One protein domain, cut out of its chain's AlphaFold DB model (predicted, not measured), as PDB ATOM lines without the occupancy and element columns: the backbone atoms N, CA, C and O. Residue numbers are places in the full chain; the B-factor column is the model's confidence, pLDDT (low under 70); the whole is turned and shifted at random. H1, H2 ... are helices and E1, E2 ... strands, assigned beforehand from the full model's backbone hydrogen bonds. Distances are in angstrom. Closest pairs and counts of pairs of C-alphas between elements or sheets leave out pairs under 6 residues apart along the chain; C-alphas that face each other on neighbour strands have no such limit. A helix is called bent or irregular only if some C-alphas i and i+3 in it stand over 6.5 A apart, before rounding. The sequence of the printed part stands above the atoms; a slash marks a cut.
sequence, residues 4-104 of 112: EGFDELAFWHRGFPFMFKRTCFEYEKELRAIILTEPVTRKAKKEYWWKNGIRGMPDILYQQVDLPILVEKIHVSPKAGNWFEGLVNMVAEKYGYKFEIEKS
ATOM      1  N   GLU A   4     232.951 182.994 268.212       45.53
ATOM      2  CA  GLU A   4     233.802 183.885 269.004       45.53
ATOM      3  C   GLU A   4     235.264 183.405 269.075       45.53
ATOM      4  O   GLU A   4     236.158 184.214 269.281       45.53
ATOM      5  N   GLY A   5     235.541 182.121 268.805       43.22
ATOM      6  CA  GLY A   5     236.904 181.568 268.861       43.22
ATOM      7  C   GLY A   5     237.740 181.713 267.579       43.22
ATOM      8  O   GLY A   5     238.965 181.626 267.632       43.22
ATOM      9  N   PHE A   6     237.114 181.926 266.415       48.22
ATOM     10  CA  PHE A   6     237.841 181.974 265.134       48.22
ATOM     11  C   PHE A   6     238.432 183.366 264.850       48.22
ATOM     12  O   PHE A   6     239.497 183.475 264.237       48.22
ATOM     13  N   ASP A   7     237.776 184.424 265.339       53.38
ATOM     14  CA  ASP A   7     238.205 185.817 265.154       53.38
ATOM     15  C   ASP A   7     239.439 186.173 266.010       53.38
ATOM     16  O   ASP A   7     240.312 186.916 265.553       53.38
ATOM     17  N   GLU A   8     239.590 185.596 267.211       52.34
ATOM     18  CA  GLU A   8     240.750 185.868 268.081       52.34
ATOM     19  C   GLU A   8     242.053 185.210 267.587       52.34
ATOM     20  O   GLU A   8     243.135 185.792 267.711       52.34
ATOM     21  N   LEU A   9     241.973 184.023 266.973       49.78
ATOM     22  CA  LEU A   9     243.134 183.300 266.427       49.78
ATOM     23  C   LEU A   9     243.624 183.880 265.089       49.78
ATOM     24  O   LEU A   9     244.827 183.877 264.809       49.78
ATOM     25  N   ALA A  10     242.714 184.428 264.280       52.06
ATOM     26  CA  ALA A  10     243.033 185.049 262.997       52.06
ATOM     27  C   ALA A  10     243.841 186.354 263.144       52.06
ATOM     28  O   ALA A  10     244.655 186.679 262.275       52.06
ATOM     29  N   PHE A  11     243.664 187.085 264.249       50.31
ATOM     30  CA  PHE A  11     244.294 188.391 264.474       50.31
ATOM     31  C   PHE A  11     245.830 188.318 264.597       50.31
ATOM     32  O   PHE A  11     246.536 189.246 264.194       50.31
ATOM     33  N   TRP A  12     246.375 187.201 265.095       49.38
ATOM     34  CA  TRP A  12     247.822 187.030 265.307       49.38
ATOM     35  C   TRP A  12     248.581 186.504 264.082       49.38
ATOM     36  O   TRP A  12     249.795 186.705 263.967       49.38
ATOM     37  N   HIS A  13     247.889 185.891 263.118       60.44
ATOM     38  CA  HIS A  13     248.501 185.466 261.865       60.44
ATOM     39  C   HIS A  13     248.362 186.561 260.802       60.44
ATOM     40  O   HIS A  13     247.359 186.650 260.101       60.44
ATOM     41  N   ARG A  14     249.433 187.343 260.603       59.22
ATOM     42  CA  ARG A  14     249.528 188.452 259.621       59.22
ATOM     43  C   ARG A  14     249.087 188.124 258.178       59.22
ATOM     44  O   ARG A  14     248.936 189.043 257.384       59.22
ATOM     45  N   GLY A  15     248.913 186.849 257.823       63.81
ATOM     46  CA  GLY A  15     248.441 186.398 256.509       63.81
ATOM     47  C   GLY A  15     246.928 186.155 256.389       63.81
ATOM     48  O   GLY A  15     246.425 186.086 255.271       63.81
ATOM     49  N   PHE A  16     246.187 186.027 257.496       71.19
ATOM     50  CA  PHE A  16     244.780 185.589 257.481       71.19
ATOM     51  C   PHE A  16     243.830 186.465 256.653       71.19
ATOM     52  O   PHE A  16     243.041 185.893 255.899       71.19
ATOM     53  N   PRO A  17     243.914 187.811 256.702       72.50
ATOM     54  CA  PRO A  17     243.031 188.667 255.908       72.50
ATOM     55  C   PRO A  17     243.158 188.452 254.393       72.50
ATOM     56  O   PRO A  17     242.221 188.726 253.651       72.50
ATOM     57  N   PHE A  18     244.309 187.957 253.928       73.69
ATOM     58  CA  PHE A  18     244.553 187.682 252.510       73.69
ATOM     59  C   PHE A  18     244.069 186.285 252.099       73.69
ATOM     60  O   PHE A  18     243.684 186.072 250.950       73.69
ATOM     61  N   MET A  19     244.048 185.339 253.040       80.50
ATOM     62  CA  MET A  19     243.695 183.940 252.785       80.50
ATOM     63  C   MET A  19     242.198 183.670 252.932       80.50
ATOM     64  O   MET A  19     241.650 182.861 252.190       80.50
ATOM     65  N   PHE A  20     241.533 184.354 253.863       80.88
ATOM     66  CA  PHE A  20     240.148 184.069 254.225       80.88
ATOM     67  C   PHE A  20     239.261 185.301 254.069       80.88
ATOM     68  O   PHE A  20     239.731 186.437 253.999       80.88
ATOM     69  N   LYS A  21     237.954 185.065 253.986       83.12
ATOM     70  CA  LYS A  21     236.919 186.100 253.992       83.12
ATOM     71  C   LYS A  21     235.931 185.788 255.113       83.12
ATOM     72  O   LYS A  21     235.814 184.636 255.518       83.12
ATOM     73  N   ARG A  22     235.226 186.803 255.627       82.12
ATOM     74  CA  ARG A  22     234.146 186.582 256.608       82.12
ATOM     75  C   ARG A  22     233.035 185.755 255.961       82.12
ATOM     76  O   ARG A  22     232.715 185.989 254.798       82.12
ATOM     77  N   THR A  23     232.400 184.875 256.733       82.56
ATOM     78  CA  THR A  23     231.329 183.974 256.268       82.56
ATOM     79  C   THR A  23     230.204 184.701 255.529       82.56
ATOM     80  O   THR A  23     229.686 184.191 254.544       82.56
ATOM     81  N   CYS A  24     229.876 185.940 255.916       83.88
ATOM     82  CA  CYS A  24     228.860 186.751 255.237       83.88
ATOM     83  C   CYS A  24     229.131 187.004 253.743       83.88
ATOM     84  O   CYS A  24     228.213 187.425 253.054       83.88
ATOM     85  N   PHE A  25     230.348 186.765 253.243       83.88
ATOM     86  CA  PHE A  25     230.729 186.946 251.838       83.88
ATOM     87  C   PHE A  25     230.998 185.627 251.099       83.88
ATOM     88  O   PHE A  25     231.569 185.635 250.011       83.88
ATOM     89  N   GLU A  26     230.616 184.484 251.671       85.62
ATOM     90  CA  GLU A  26     230.816 183.166 251.050       85.62
ATOM     91  C   GLU A  26     230.156 183.060 249.661       85.62
ATOM     92  O   GLU A  26     230.682 182.403 248.760       85.62
ATOM     93  N   TYR A  27     229.052 183.786 249.452       83.56
ATOM     94  CA  TYR A  27     228.327 183.832 248.182       83.56
ATOM     95  C   TYR A  27     229.162 184.362 247.005       83.56
ATOM     96  O   TYR A  27     228.849 184.047 245.859       83.56
ATOM     97  N   GLU A  28     230.219 185.144 247.257       86.06
ATOM     98  CA  GLU A  28     231.028 185.758 246.196       86.06
ATOM     99  C   GLU A  28     231.918 184.754 245.454       86.06
ATOM    100  O   GLU A  28     232.382 185.066 244.361       86.06
ATOM    101  N   LYS A  29     232.153 183.560 246.025       85.19
ATOM    102  CA  LYS A  29     232.983 182.492 245.427       85.19
ATOM    103  C   LYS A  29     234.309 183.019 244.849       85.19
ATOM    104  O   LYS A  29     234.690 182.712 243.724       85.19
ATOM    105  N   GLU A  30     234.997 183.843 245.634       86.56
ATOM    106  CA  GLU A  30     236.190 184.576 245.206       86.56
ATOM    107  C   GLU A  30     237.380 183.642 244.914       86.56
ATOM    108  O   GLU A  30     237.733 182.792 245.734       86.56
ATOM    109  N   LEU A  31     238.053 183.852 243.775       86.00
ATOM    110  CA  LEU A  31     239.333 183.223 243.441       86.00
ATOM    111  C   LEU A  31     240.465 184.252 243.566       86.00
ATOM    112  O   LEU A  31     240.416 185.309 242.939       86.00
ATOM    113  N   ARG A  32     241.509 183.936 244.344       86.88
ATOM    114  CA  ARG A  32     242.673 184.817 244.552       86.88
ATOM    115  C   ARG A  32     243.945 184.217 243.972       86.88
ATOM    116  O   ARG A  32     244.293 183.078 244.271       86.88
ATOM    117  N   ALA A  33     244.685 185.020 243.213       85.75
ATOM    118  CA  ALA A  33     246.051 184.696 242.822       85.75
ATOM    119  C   ALA A  33     247.030 185.110 243.932       85.75
ATOM    120  O   ALA A  33     247.053 186.267 244.348       85.75
ATOM    121  N   ILE A  34     247.865 184.175 244.393       82.75
ATOM    122  CA  ILE A  34     248.955 184.455 245.336       82.75
ATOM    123  C   ILE A  34     250.259 184.500 244.545       82.75
ATOM    124  O   ILE A  34     250.775 183.469 244.116       82.75
ATOM    125  N   ILE A  35     250.794 185.705 244.350       79.25
ATOM    126  CA  ILE A  35     252.036 185.905 243.604       79.25
ATOM    127  C   ILE A  35     253.202 185.923 244.588       79.25
ATOM    128  O   ILE A  35     253.461 186.909 245.281       79.25
ATOM    129  N   LEU A  36     253.924 184.810 244.637       73.62
ATOM    130  CA  LEU A  36     255.188 184.722 245.350       73.62
ATOM    131  C   LEU A  36     256.280 185.311 244.460       73.62
ATOM    132  O   LEU A  36     256.779 184.665 243.543       73.62
ATOM    133  N   THR A  37     256.652 186.559 244.731       65.94
ATOM    134  CA  THR A  37     257.867 187.132 244.151       65.94
ATOM    135  C   THR A  37     259.059 186.583 244.928       65.94
ATOM    136  O   THR A  37     259.235 186.870 246.116       65.94
ATOM    137  N   GLU A  38     259.864 185.733 244.291       60.28
ATOM    138  CA  GLU A  38     261.088 185.241 244.918       60.28
ATOM    139  C   GLU A  38     261.973 186.420 245.351       60.28
ATOM    140  O   GLU A  38     262.211 187.357 244.586       60.28
ATOM    141  N   PRO A  39     262.594 186.373 246.536       54.97
ATOM    142  CA  PRO A  39     263.973 186.776 246.613       54.97
ATOM    143  C   PRO A  39     264.837 185.612 246.132       54.97
ATOM    144  O   PRO A  39     264.890 184.566 246.779       54.97
ATOM    145  N   VAL A  40     265.616 185.853 245.080       55.00
ATOM    146  CA  VAL A  40     266.848 185.111 244.788       55.00
ATOM    147  C   VAL A  40     267.813 185.372 245.957       55.00
ATOM    148  O   VAL A  40     268.723 186.175 245.859       55.00
ATOM    149  N   THR A  41     267.579 184.803 247.140       60.56
ATOM    150  CA  THR A  41     268.241 185.118 248.427       60.56
ATOM    151  C   THR A  41     268.087 186.560 248.966       60.56
ATOM    152  O   THR A  41     267.980 187.558 248.251       60.56
ATOM    153  N   ARG A  42     268.147 186.704 250.301       59.50
ATOM    154  CA  ARG A  42     268.086 188.001 251.013       59.50
ATOM    155  C   ARG A  42     269.202 188.978 250.595       59.50
ATOM    156  O   ARG A  42     269.006 190.190 250.671       59.50
ATOM    157  N   LYS A  43     270.356 188.460 250.151       61.50
ATOM    158  CA  LYS A  43     271.499 189.251 249.665       61.50
ATOM    159  C   LYS A  43     271.209 189.886 248.302       61.50
ATOM    160  O   LYS A  43     271.341 191.103 248.188       61.50
ATOM    161  N   ALA A  44     270.735 189.110 247.321       63.69
ATOM    162  CA  ALA A  44     270.450 189.658 245.992       63.69
ATOM    163  C   ALA A  44     269.257 190.624 246.009       63.69
ATOM    164  O   ALA A  44     269.267 191.612 245.281       63.69
ATOM    165  N   LYS A  45     268.281 190.420 246.908       64.56
ATOM    166  CA  LYS A  45     267.157 191.356 247.100       64.56
ATOM    167  C   LYS A  45     267.634 192.757 247.499       64.56
ATOM    168  O   LYS A  45     267.222 193.745 246.902       64.56
ATOM    169  N   LYS A  46     268.540 192.845 248.484       65.81
ATOM    170  CA  LYS A  46     269.102 194.123 248.952       65.81
ATOM    171  C   LYS A  46     269.943 194.801 247.867       65.81
ATOM    172  O   LYS A  46     269.878 196.016 247.726       65.81
ATOM    173  N   GLU A  47     270.709 194.021 247.106       69.50
ATOM    174  CA  GLU A  47     271.556 194.536 246.027       69.50
ATOM    175  C   GLU A  47     270.738 195.045 244.830       69.50
ATOM    176  O   GLU A  47     271.000 196.141 244.339       69.50
ATOM    177  N   TYR A  48     269.711 194.302 244.405       69.06
ATOM    178  CA  TYR A  48     268.783 194.716 243.348       69.06
ATOM    179  C   TYR A  48     268.037 196.001 243.724       69.06
ATOM    180  O   TYR A  48     267.984 196.943 242.935       69.06
ATOM    181  N   TRP A  49     267.514 196.078 244.947       70.81
ATOM    182  CA  TRP A  49     266.830 197.264 245.458       70.81
ATOM    183  C   TRP A  49     267.742 198.486 245.528       70.81
ATOM    184  O   TRP A  49     267.367 199.554 245.058       70.81
ATOM    185  N   TRP A  50     268.969 198.319 246.029       68.56
ATOM    186  CA  TRP A  50     269.949 199.404 246.080       68.56
ATOM    187  C   TRP A  50     270.341 199.900 244.683       68.56
ATOM    188  O   TRP A  50     270.350 201.105 244.445       68.56
ATOM    189  N   LYS A  51     270.610 198.983 243.741       72.69
ATOM    190  CA  LYS A  51     270.973 199.315 242.351       72.69
ATOM    191  C   LYS A  51     269.858 200.039 241.594       72.69
ATOM    192  O   LYS A  51     270.158 200.898 240.776       72.69
ATOM    193  N   ASN A  52     268.599 199.716 241.879       69.44
ATOM    194  CA  ASN A  52     267.439 200.322 241.221       69.44
ATOM    195  C   ASN A  52     266.806 201.468 242.033       69.44
ATOM    196  O   ASN A  52     265.732 201.944 241.678       69.44
ATOM    197  N   GLY A  53     267.426 201.900 243.140       67.44
ATOM    198  CA  GLY A  53     266.893 202.968 243.998       67.44
ATOM    199  C   GLY A  53     265.566 202.630 244.694       67.44
ATOM    200  O   GLY A  53     264.883 203.522 245.191       67.44
ATOM    201  N   ILE A  54     265.189 201.350 244.748       65.81
ATOM    202  CA  ILE A  54     263.936 200.881 245.341       65.81
ATOM    203  C   ILE A  54     264.152 200.744 246.848       65.81
ATOM    204  O   ILE A  54     264.895 199.884 247.318       65.81
ATOM    205  N   ARG A  55     263.510 201.595 247.645       56.72
ATOM    206  CA  ARG A  55     263.672 201.604 249.105       56.72
ATOM    207  C   ARG A  55     262.658 200.670 249.781       56.72
ATOM    208  O   ARG A  55     261.862 201.116 250.592       56.72
ATOM    209  N   GLY A  56     262.693 199.377 249.452       58.62
ATOM    210  CA  GLY A  56     261.803 198.365 250.040       58.62
ATOM    211  C   GLY A  56     261.168 197.431 249.013       58.62
ATOM    212  O   GLY A  56     261.533 197.436 247.841       58.62
ATOM    213  N   MET A  57     260.224 196.599 249.460       56.59
ATOM    214  CA  MET A  57     259.361 195.872 248.528       56.59
ATOM    215  C   MET A  57     258.439 196.902 247.872       56.59
ATOM    216  O   MET A  57     257.960 197.774 248.593       56.59
ATOM    217  N   PRO A  58     258.229 196.871 246.546       61.34
ATOM    218  CA  PRO A  58     257.287 197.797 245.943       61.34
ATOM    219  C   PRO A  58     255.904 197.546 246.557       61.34
ATOM    220  O   PRO A  58     255.462 196.398 246.621       61.34
ATOM    221  N   ASP A  59     255.240 198.611 247.011       64.75
ATOM    222  CA  ASP A  59     253.888 198.535 247.586       64.75
ATOM    223  C   ASP A  59     252.853 198.045 246.554       64.75
ATOM    224  O   ASP A  59     251.741 197.658 246.903       64.75
ATOM    225  N   ILE A  60     253.230 198.054 245.268       68.38
ATOM    226  CA  ILE A  60     252.401 197.692 244.122       68.38
ATOM    227  C   ILE A  60     253.216 196.809 243.173       68.38
ATOM    228  O   ILE A  60     254.306 197.187 242.739       68.38
ATOM    229  N   LEU A  61     252.665 195.651 242.807       76.56
ATOM    230  CA  LEU A  61     253.189 194.807 241.736       76.56
ATOM    231  C   LEU A  61     252.305 194.972 240.498       76.56
ATOM    232  O   LEU A  61     251.135 194.593 240.515       76.56
ATOM    233  N   TYR A  62     252.856 195.537 239.425       80.75
ATOM    234  CA  TYR A  62     252.156 195.614 238.144       80.75
ATOM    235  C   TYR A  62     252.160 194.244 237.471       80.75
ATOM    236  O   TYR A  62     253.224 193.680 237.223       80.75
ATOM    237  N   GLN A  63     250.973 193.734 237.149       84.19
ATOM    238  CA  GLN A  63     250.804 192.495 236.402       84.19
ATOM    239  C   GLN A  63     250.136 192.800 235.064       84.19
ATOM    240  O   GLN A  63     249.080 193.431 235.021       84.19
ATOM    241  N   GLN A  64     250.747 192.342 233.971       89.44
ATOM    242  CA  GLN A  64     250.097 192.382 232.666       89.44
ATOM    243  C   GLN A  64     248.972 191.345 232.656       89.44
ATOM    244  O   GLN A  64     249.214 190.169 232.936       89.44
ATOM    245  N   VAL A  65     247.756 191.801 232.360       90.12
ATOM    246  CA  VAL A  65     246.542 190.984 232.297       90.12
ATOM    247  C   VAL A  65     245.705 191.382 231.086       90.12
ATOM    248  O   VAL A  65     245.797 192.514 230.609       90.12
ATOM    249  N   ASP A  66     244.878 190.454 230.614       93.19
ATOM    250  CA  ASP A  66     243.893 190.694 229.561       93.19
ATOM    251  C   ASP A  66     242.508 190.893 230.196       93.19
ATOM    252  O   ASP A  66     241.891 189.947 230.688       93.19
ATOM    253  N   LEU A  67     242.046 192.145 230.262       93.69
ATOM    254  CA  LEU A  67     240.805 192.498 230.959       93.69
ATOM    255  C   LEU A  67     239.554 191.837 230.355       93.69
ATOM    256  O   LEU A  67     238.764 191.336 231.145       93.69
ATOM    257  N   PRO A  68     239.366 191.758 229.024       94.81
ATOM    258  CA  PRO A  68     238.300 190.969 228.399       94.81
ATOM    259  C   PRO A  68     238.167 189.513 228.862       94.81
ATOM    260  O   PRO A  68     237.073 188.965 228.801       94.81
ATOM    261  N   ILE A  69     239.250 188.880 229.324       93.81
ATOM    262  CA  ILE A  69     239.198 187.513 229.868       93.81
ATOM    263  C   ILE A  69     238.708 187.517 231.322       93.81
ATOM    264  O   ILE A  69     238.067 186.570 231.770       93.81
ATOM    265  N   LEU A  70     239.036 188.568 232.076       92.38
ATOM    266  CA  LEU A  70     238.803 188.649 233.521       92.38
ATOM    267  C   LEU A  70     237.503 189.367 233.893       92.38
ATOM    268  O   LEU A  70     236.971 189.148 234.980       92.38
ATOM    269  N   VAL A  71     237.024 190.257 233.029       93.50
ATOM    270  CA  VAL A  71     235.853 191.102 233.254       93.50
ATOM    271  C   VAL A  71     234.769 190.676 232.279       93.50
ATOM    272  O   VAL A  71     234.825 190.996 231.097       93.50
ATOM    273  N   GLU A  72     233.770 189.971 232.800       92.44
ATOM    274  CA  GLU A  72     232.590 189.569 232.033       92.44
ATOM    275  C   GLU A  72     231.660 190.765 231.786       92.44
ATOM    276  O   GLU A  72     231.288 191.055 230.651       92.44
ATOM    277  N   LYS A  73     231.328 191.501 232.852       94.25
ATOM    278  CA  LYS A  73     230.426 192.655 232.811       94.25
ATOM    279  C   LYS A  73     230.691 193.643 233.937       94.25
ATOM    280  O   LYS A  73     231.262 193.297 234.974       94.25
ATOM    281  N   ILE A  74     230.247 194.879 233.744       94.50
ATOM    282  CA  ILE A  74     230.340 195.955 234.727       94.50
ATOM    283  C   ILE A  74     228.952 196.231 235.295       94.50
ATOM    284  O   ILE A  74     228.046 196.686 234.602       94.50
ATOM    285  N   HIS A  75     228.810 196.025 236.599       93.06
ATOM    286  CA  HIS A  75     227.590 196.366 237.311       93.06
ATOM    287  C   HIS A  75     227.679 197.757 237.932       93.06
ATOM    288  O   HIS A  75     228.542 198.040 238.765       93.06
ATOM    289  N   VAL A  76     226.739 198.620 237.570       94.06
ATOM    290  CA  VAL A  76     226.580 199.958 238.139       94.06
ATOM    291  C   VAL A  76     225.607 199.911 239.315       94.06
ATOM    292  O   VAL A  76     224.622 199.182 239.287       94.06
ATOM    293  N   SER A  77     225.842 200.708 240.360       91.31
ATOM    294  CA  SER A  77     224.912 200.796 241.496       91.31
ATOM    295  C   SER A  77     223.474 201.095 241.035       91.31
ATOM    296  O   SER A  77     223.276 202.005 240.228       91.31
ATOM    297  N   PRO A  78     222.448 200.423 241.587       89.81
ATOM    298  CA  PRO A  78     221.055 200.676 241.212       89.81
ATOM    299  C   PRO A  78     220.612 202.108 241.524       89.81
ATOM    300  O   PRO A  78     219.763 202.672 240.836       89.81
ATOM    301  N   LYS A  79     221.227 202.722 242.544       90.19
ATOM    302  CA  LYS A  79     220.968 204.106 242.964       90.19
ATOM    303  C   LYS A  79     221.698 205.139 242.103       90.19
ATOM    304  O   LYS A  79     221.488 206.335 242.292       90.19
ATOM    305  N   ALA A  80     222.575 204.710 241.193       90.94
ATOM    306  CA  ALA A  80     223.251 205.629 240.293       90.94
ATOM    307  C   ALA A  80     222.252 206.222 239.287       90.94
ATOM    308  O   ALA A  80     221.365 205.532 238.765       90.94
ATOM    309  N   GLY A  81     222.413 207.515 238.999       90.44
ATOM    310  CA  GLY A  81     221.659 208.177 237.938       90.44
ATOM    311  C   GLY A  81     221.973 207.560 236.572       90.44
ATOM    312  O   GLY A  81     223.081 207.082 236.349       90.44
ATOM    313  N   ASN A  82     221.013 207.597 235.645       87.44
ATOM    314  CA  ASN A  82     221.150 206.963 234.321       87.44
ATOM    315  C   ASN A  82     222.347 207.496 233.513       87.44
ATOM    316  O   ASN A  82     222.914 206.784 232.695       87.44
ATOM    317  N   TRP A  83     222.776 208.732 233.779       94.00
ATOM    318  CA  TRP A  83     223.963 209.321 233.156       94.00
ATOM    319  C   TRP A  83     225.262 208.572 233.499       94.00
ATOM    320  O   TRP A  83     226.213 208.611 232.721       94.00
ATOM    321  N   PHE A  84     225.324 207.902 234.656       95.25
ATOM    322  CA  PHE A  84     226.548 207.267 235.139       95.25
ATOM    323  C   PHE A  84     226.908 206.025 234.324       95.25
ATOM    324  O   PHE A  84     228.079 205.794 234.054       95.25
ATOM    325  N   GLU A  85     225.911 205.272 233.867       92.88
ATOM    326  CA  GLU A  85     226.110 204.143 232.954       92.88
ATOM    327  C   GLU A  85     226.784 204.598 231.652       92.88
ATOM    328  O   GLU A  85     227.806 204.047 231.248       92.88
ATOM    329  N   GLY A  86     226.292 205.699 231.070       93.81
ATOM    330  CA  GLY A  86     226.905 206.319 229.895       93.81
ATOM    331  C   GLY A  86     228.337 206.798 230.154       93.81
ATOM    332  O   GLY A  86     229.202 206.628 229.298       93.81
ATOM    333  N   LEU A  87     228.621 207.344 231.343       96.38
ATOM    334  CA  LEU A  87     229.987 207.711 231.730       96.38
ATOM    335  C   LEU A  87     230.910 206.489 231.780       96.38
ATOM    336  O   LEU A  87     232.007 206.541 231.226       96.38
ATOM    337  N   VAL A  88     230.479 205.404 232.422       96.50
ATOM    338  CA  VAL A  88     231.256 204.158 232.493       96.50
ATOM    339  C   VAL A  88     231.525 203.619 231.088       96.50
ATOM    340  O   VAL A  88     232.670 203.267 230.797       96.50
ATOM    341  N   ASN A  89     230.528 203.646 230.196       95.31
ATOM    342  CA  ASN A  89     230.703 203.223 228.807       95.31
ATOM    343  C   ASN A  89     231.759 204.065 228.078       95.31
ATOM    344  O   ASN A  89     232.686 203.518 227.486       95.31
ATOM    345  N   MET A  90     231.687 205.395 228.197       96.81
ATOM    346  CA  MET A  90     232.682 206.288 227.591       96.81
ATOM    347  C   MET A  90     234.100 206.021 228.111       96.81
ATOM    348  O   MET A  90     235.065 206.131 227.354       96.81
ATOM    349  N   VAL A  91     234.254 205.673 229.393       97.44
ATOM    350  CA  VAL A  91     235.565 205.311 229.950       97.44
ATOM    351  C   VAL A  91     236.055 203.985 229.366       97.44
ATOM    352  O   VAL A  91     237.208 203.922 228.943       97.44
ATOM    353  N   ALA A  92     235.208 202.956 229.305       96.31
ATOM    354  CA  ALA A  92     235.577 201.664 228.723       96.31
ATOM    355  C   ALA A  92     236.025 201.818 227.260       96.31
ATOM    356  O   ALA A  92     237.124 201.384 226.904       96.31
ATOM    357  N   GLU A  93     235.243 202.536 226.450       96.56
ATOM    358  CA  GLU A  93     235.550 202.795 225.040       96.56
ATOM    359  C   GLU A  93     236.831 203.612 224.861       96.56
ATOM    360  O   GLU A  93     237.641 203.303 223.985       96.56
ATOM    361  N   LYS A  94     237.071 204.617 225.718       97.94
ATOM    362  CA  LYS A  94     238.305 205.420 225.693       97.94
ATOM    363  C   LYS A  94     239.562 204.561 225.859       97.94
ATOM    364  O   LYS A  94     240.601 204.900 225.294       97.94
ATOM    365  N   TYR A  95     239.474 203.475 226.624       96.00
ATOM    366  CA  TYR A  95     240.567 202.518 226.805       96.00
ATOM    367  C   TYR A  95     240.501 201.323 225.838       96.00
ATOM    368  O   TYR A  95     241.317 200.411 225.947       96.00
ATOM    369  N   GLY A  96     239.588 201.342 224.862       96.38
ATOM    370  CA  GLY A  96     239.491 200.327 223.811       96.38
ATOM    371  C   GLY A  96     238.718 199.068 224.205       96.38
ATOM    372  O   GLY A  96     238.837 198.053 223.520       96.38
ATOM    373  N   TYR A  97     237.924 199.117 225.275       96.69
ATOM    374  CA  TYR A  97     237.129 197.984 225.745       96.69
ATOM    375  C   TYR A  97     235.644 198.134 225.411       96.69
ATOM    376  O   TYR A  97     235.109 199.238 225.349       96.69
ATOM    377  N   LYS A  98     234.974 196.992 225.234       94.88
ATOM    378  CA  LYS A  98     233.524 196.884 225.033       94.88
ATOM    379  C   LYS A  98     232.961 195.864 226.015       94.88
ATOM    380  O   LYS A  98     232.805 194.697 225.672       94.88
ATOM    381  N   PHE A  99     232.737 196.303 227.247       96.31
ATOM    382  CA  PHE A  99     232.112 195.480 228.280       96.31
ATOM    383  C   PHE A  99     230.597 195.661 228.253       96.31
ATOM    384  O   PHE A  99     230.109 196.740 227.923       96.31
ATOM    385  N   GLU A 100     229.862 194.625 228.642       95.12
ATOM    386  CA  GLU A 100     228.450 194.776 228.982       95.12
ATOM    387  C   GLU A 100     228.336 195.593 230.275       95.12
ATOM    388  O   GLU A 100     229.057 195.338 231.244       95.12
ATOM    389  N   ILE A 101     227.468 196.604 230.280       94.38
ATOM    390  CA  ILE A 101     227.249 197.479 231.433       94.38
ATOM    391  C   ILE A 101     225.766 197.434 231.772       94.38
ATOM    392  O   ILE A 101     224.930 197.713 230.918       94.38
ATOM    393  N   GLU A 102     225.443 197.109 233.020       91.62
ATOM    394  CA  GLU A 102     224.060 197.056 233.494       91.62
ATOM    395  C   GLU A 102     223.930 197.584 234.924       91.62
ATOM    396  O   GLU A 102     224.886 197.591 235.708       91.62
ATOM    397  N   LYS A 103     222.723 198.006 235.308       89.75
ATOM    398  CA  LYS A 103     222.443 198.304 236.714       89.75
ATOM    399  C   LYS A 103     222.380 197.014 237.524       89.75
ATOM    400  O   LYS A 103     221.717 196.051 237.160       89.75
ATOM    401  N   SER A 104     223.049 197.024 238.667       86.69
ATOM    402  CA  SER A 104     223.033 195.935 239.628       86.69
ATOM    403  C   SER A 104     221.639 195.763 240.224       86.69
ATOM    404  O   SER A 104     221.001 196.729 240.638       86.69
TER     405      SER A 104
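AT A GLANCE: This is residues 4 to 104 of the 112 residues of an uncharacterized protein of Candidatus Bathyarchaeota archaeon (UniProt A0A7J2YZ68). The model is a drawn-out, open chain with one small compact head, where helix H6 packs on a two-stranded parallel sheet of E1 and E2; from this head the chain reaches away to H4 at the far end of the longest axis, while H1, H2 and H3 lie loosely strung off to another side. Two long stretches without a named element, residues 29 to 40 and 52 to 66, run out to H4 and back from it, and no helix touches another. The printed part has 101 residues, with six named helices and two named strands in the order H1, H2, H3, H4, H5, E1, H6, E2, and its class is mostly helix. It is extended, with a radius of gyration of the C-alphas of 20.2 A, and flat, spanning 54 by 46 by 22 A.

IN THESE COORDINATES: Strand E1 is residues 73 to 76 and strand E2 is residues 100 to 103, 10.4 A long and ending at C-alpha 103 (222.443, 198.304, 236.714). Helix H6, residues 82 to 94, is 19.3 A long. H5 is residues 67 to 70. H4, residues 41 to 51, is 15.7 A long and begins at C-alpha 41 (268.241, 185.118, 248.427). H3 is residues 23 to 28 and is irregular, with C-alphas 24 and 27 7.7 A apart. H2 is residues 16 to 19. H1, residues 4 to 10, is 11.1 A long and begins at C-alpha 4 (233.802, 183.885, 269.004); it is neither bent nor irregular, but only just: C-alphas 4 and 7 are 6.2 A apart.

HOW THE PARTS SIT: E1 and E2 are parallel neighbours at 27 degrees; N 74 and O 100 are 2.8 A apart and N 102 and O 74 are 3.1 A apart, within hydrogen-bond range. E1, H6 and E2 form a strand-helix-strand unit, two parallel neighbour strands with a helix between them along the chain, and its crossover is right-handed. The closest C-alphas of H6 and E2 are those of Glu 85 and Ile 101, 6.9 A apart. H5 is apart from H6 and from E2. H4 is apart from H3 and H5. H1 and H2 are close but not clearly touching, the closest C-alphas being those of Ala 10 and Phe 16, 5.8 A apart. Every O i to N i+4 pair is within hydrogen-bond range in H4, against 8 of 9 in H6, 1 of 3 in H1 and 0 of 2 in H3; O i to N i+3 pairs within range are 0 of 4 in H1 and 2 of 3 in H3, and H2 and H5 are too short for an O i to N i+4 pair.

THE WHOLE: The C-alphas farthest apart, those of Lys 43 and Asn 82, are 55.5 A apart. The printed part has no cut. The links H3 to H4 and H4 to H5 are long. Residues 11 to 17 stand free, as do residues 23 to 29, of which 23 to 28 belong to H3. The mean pLDDT of the printed part is 78.7, and it is under 70 at residues 4 to 15, 37 to 48, 50 and 52 to 60.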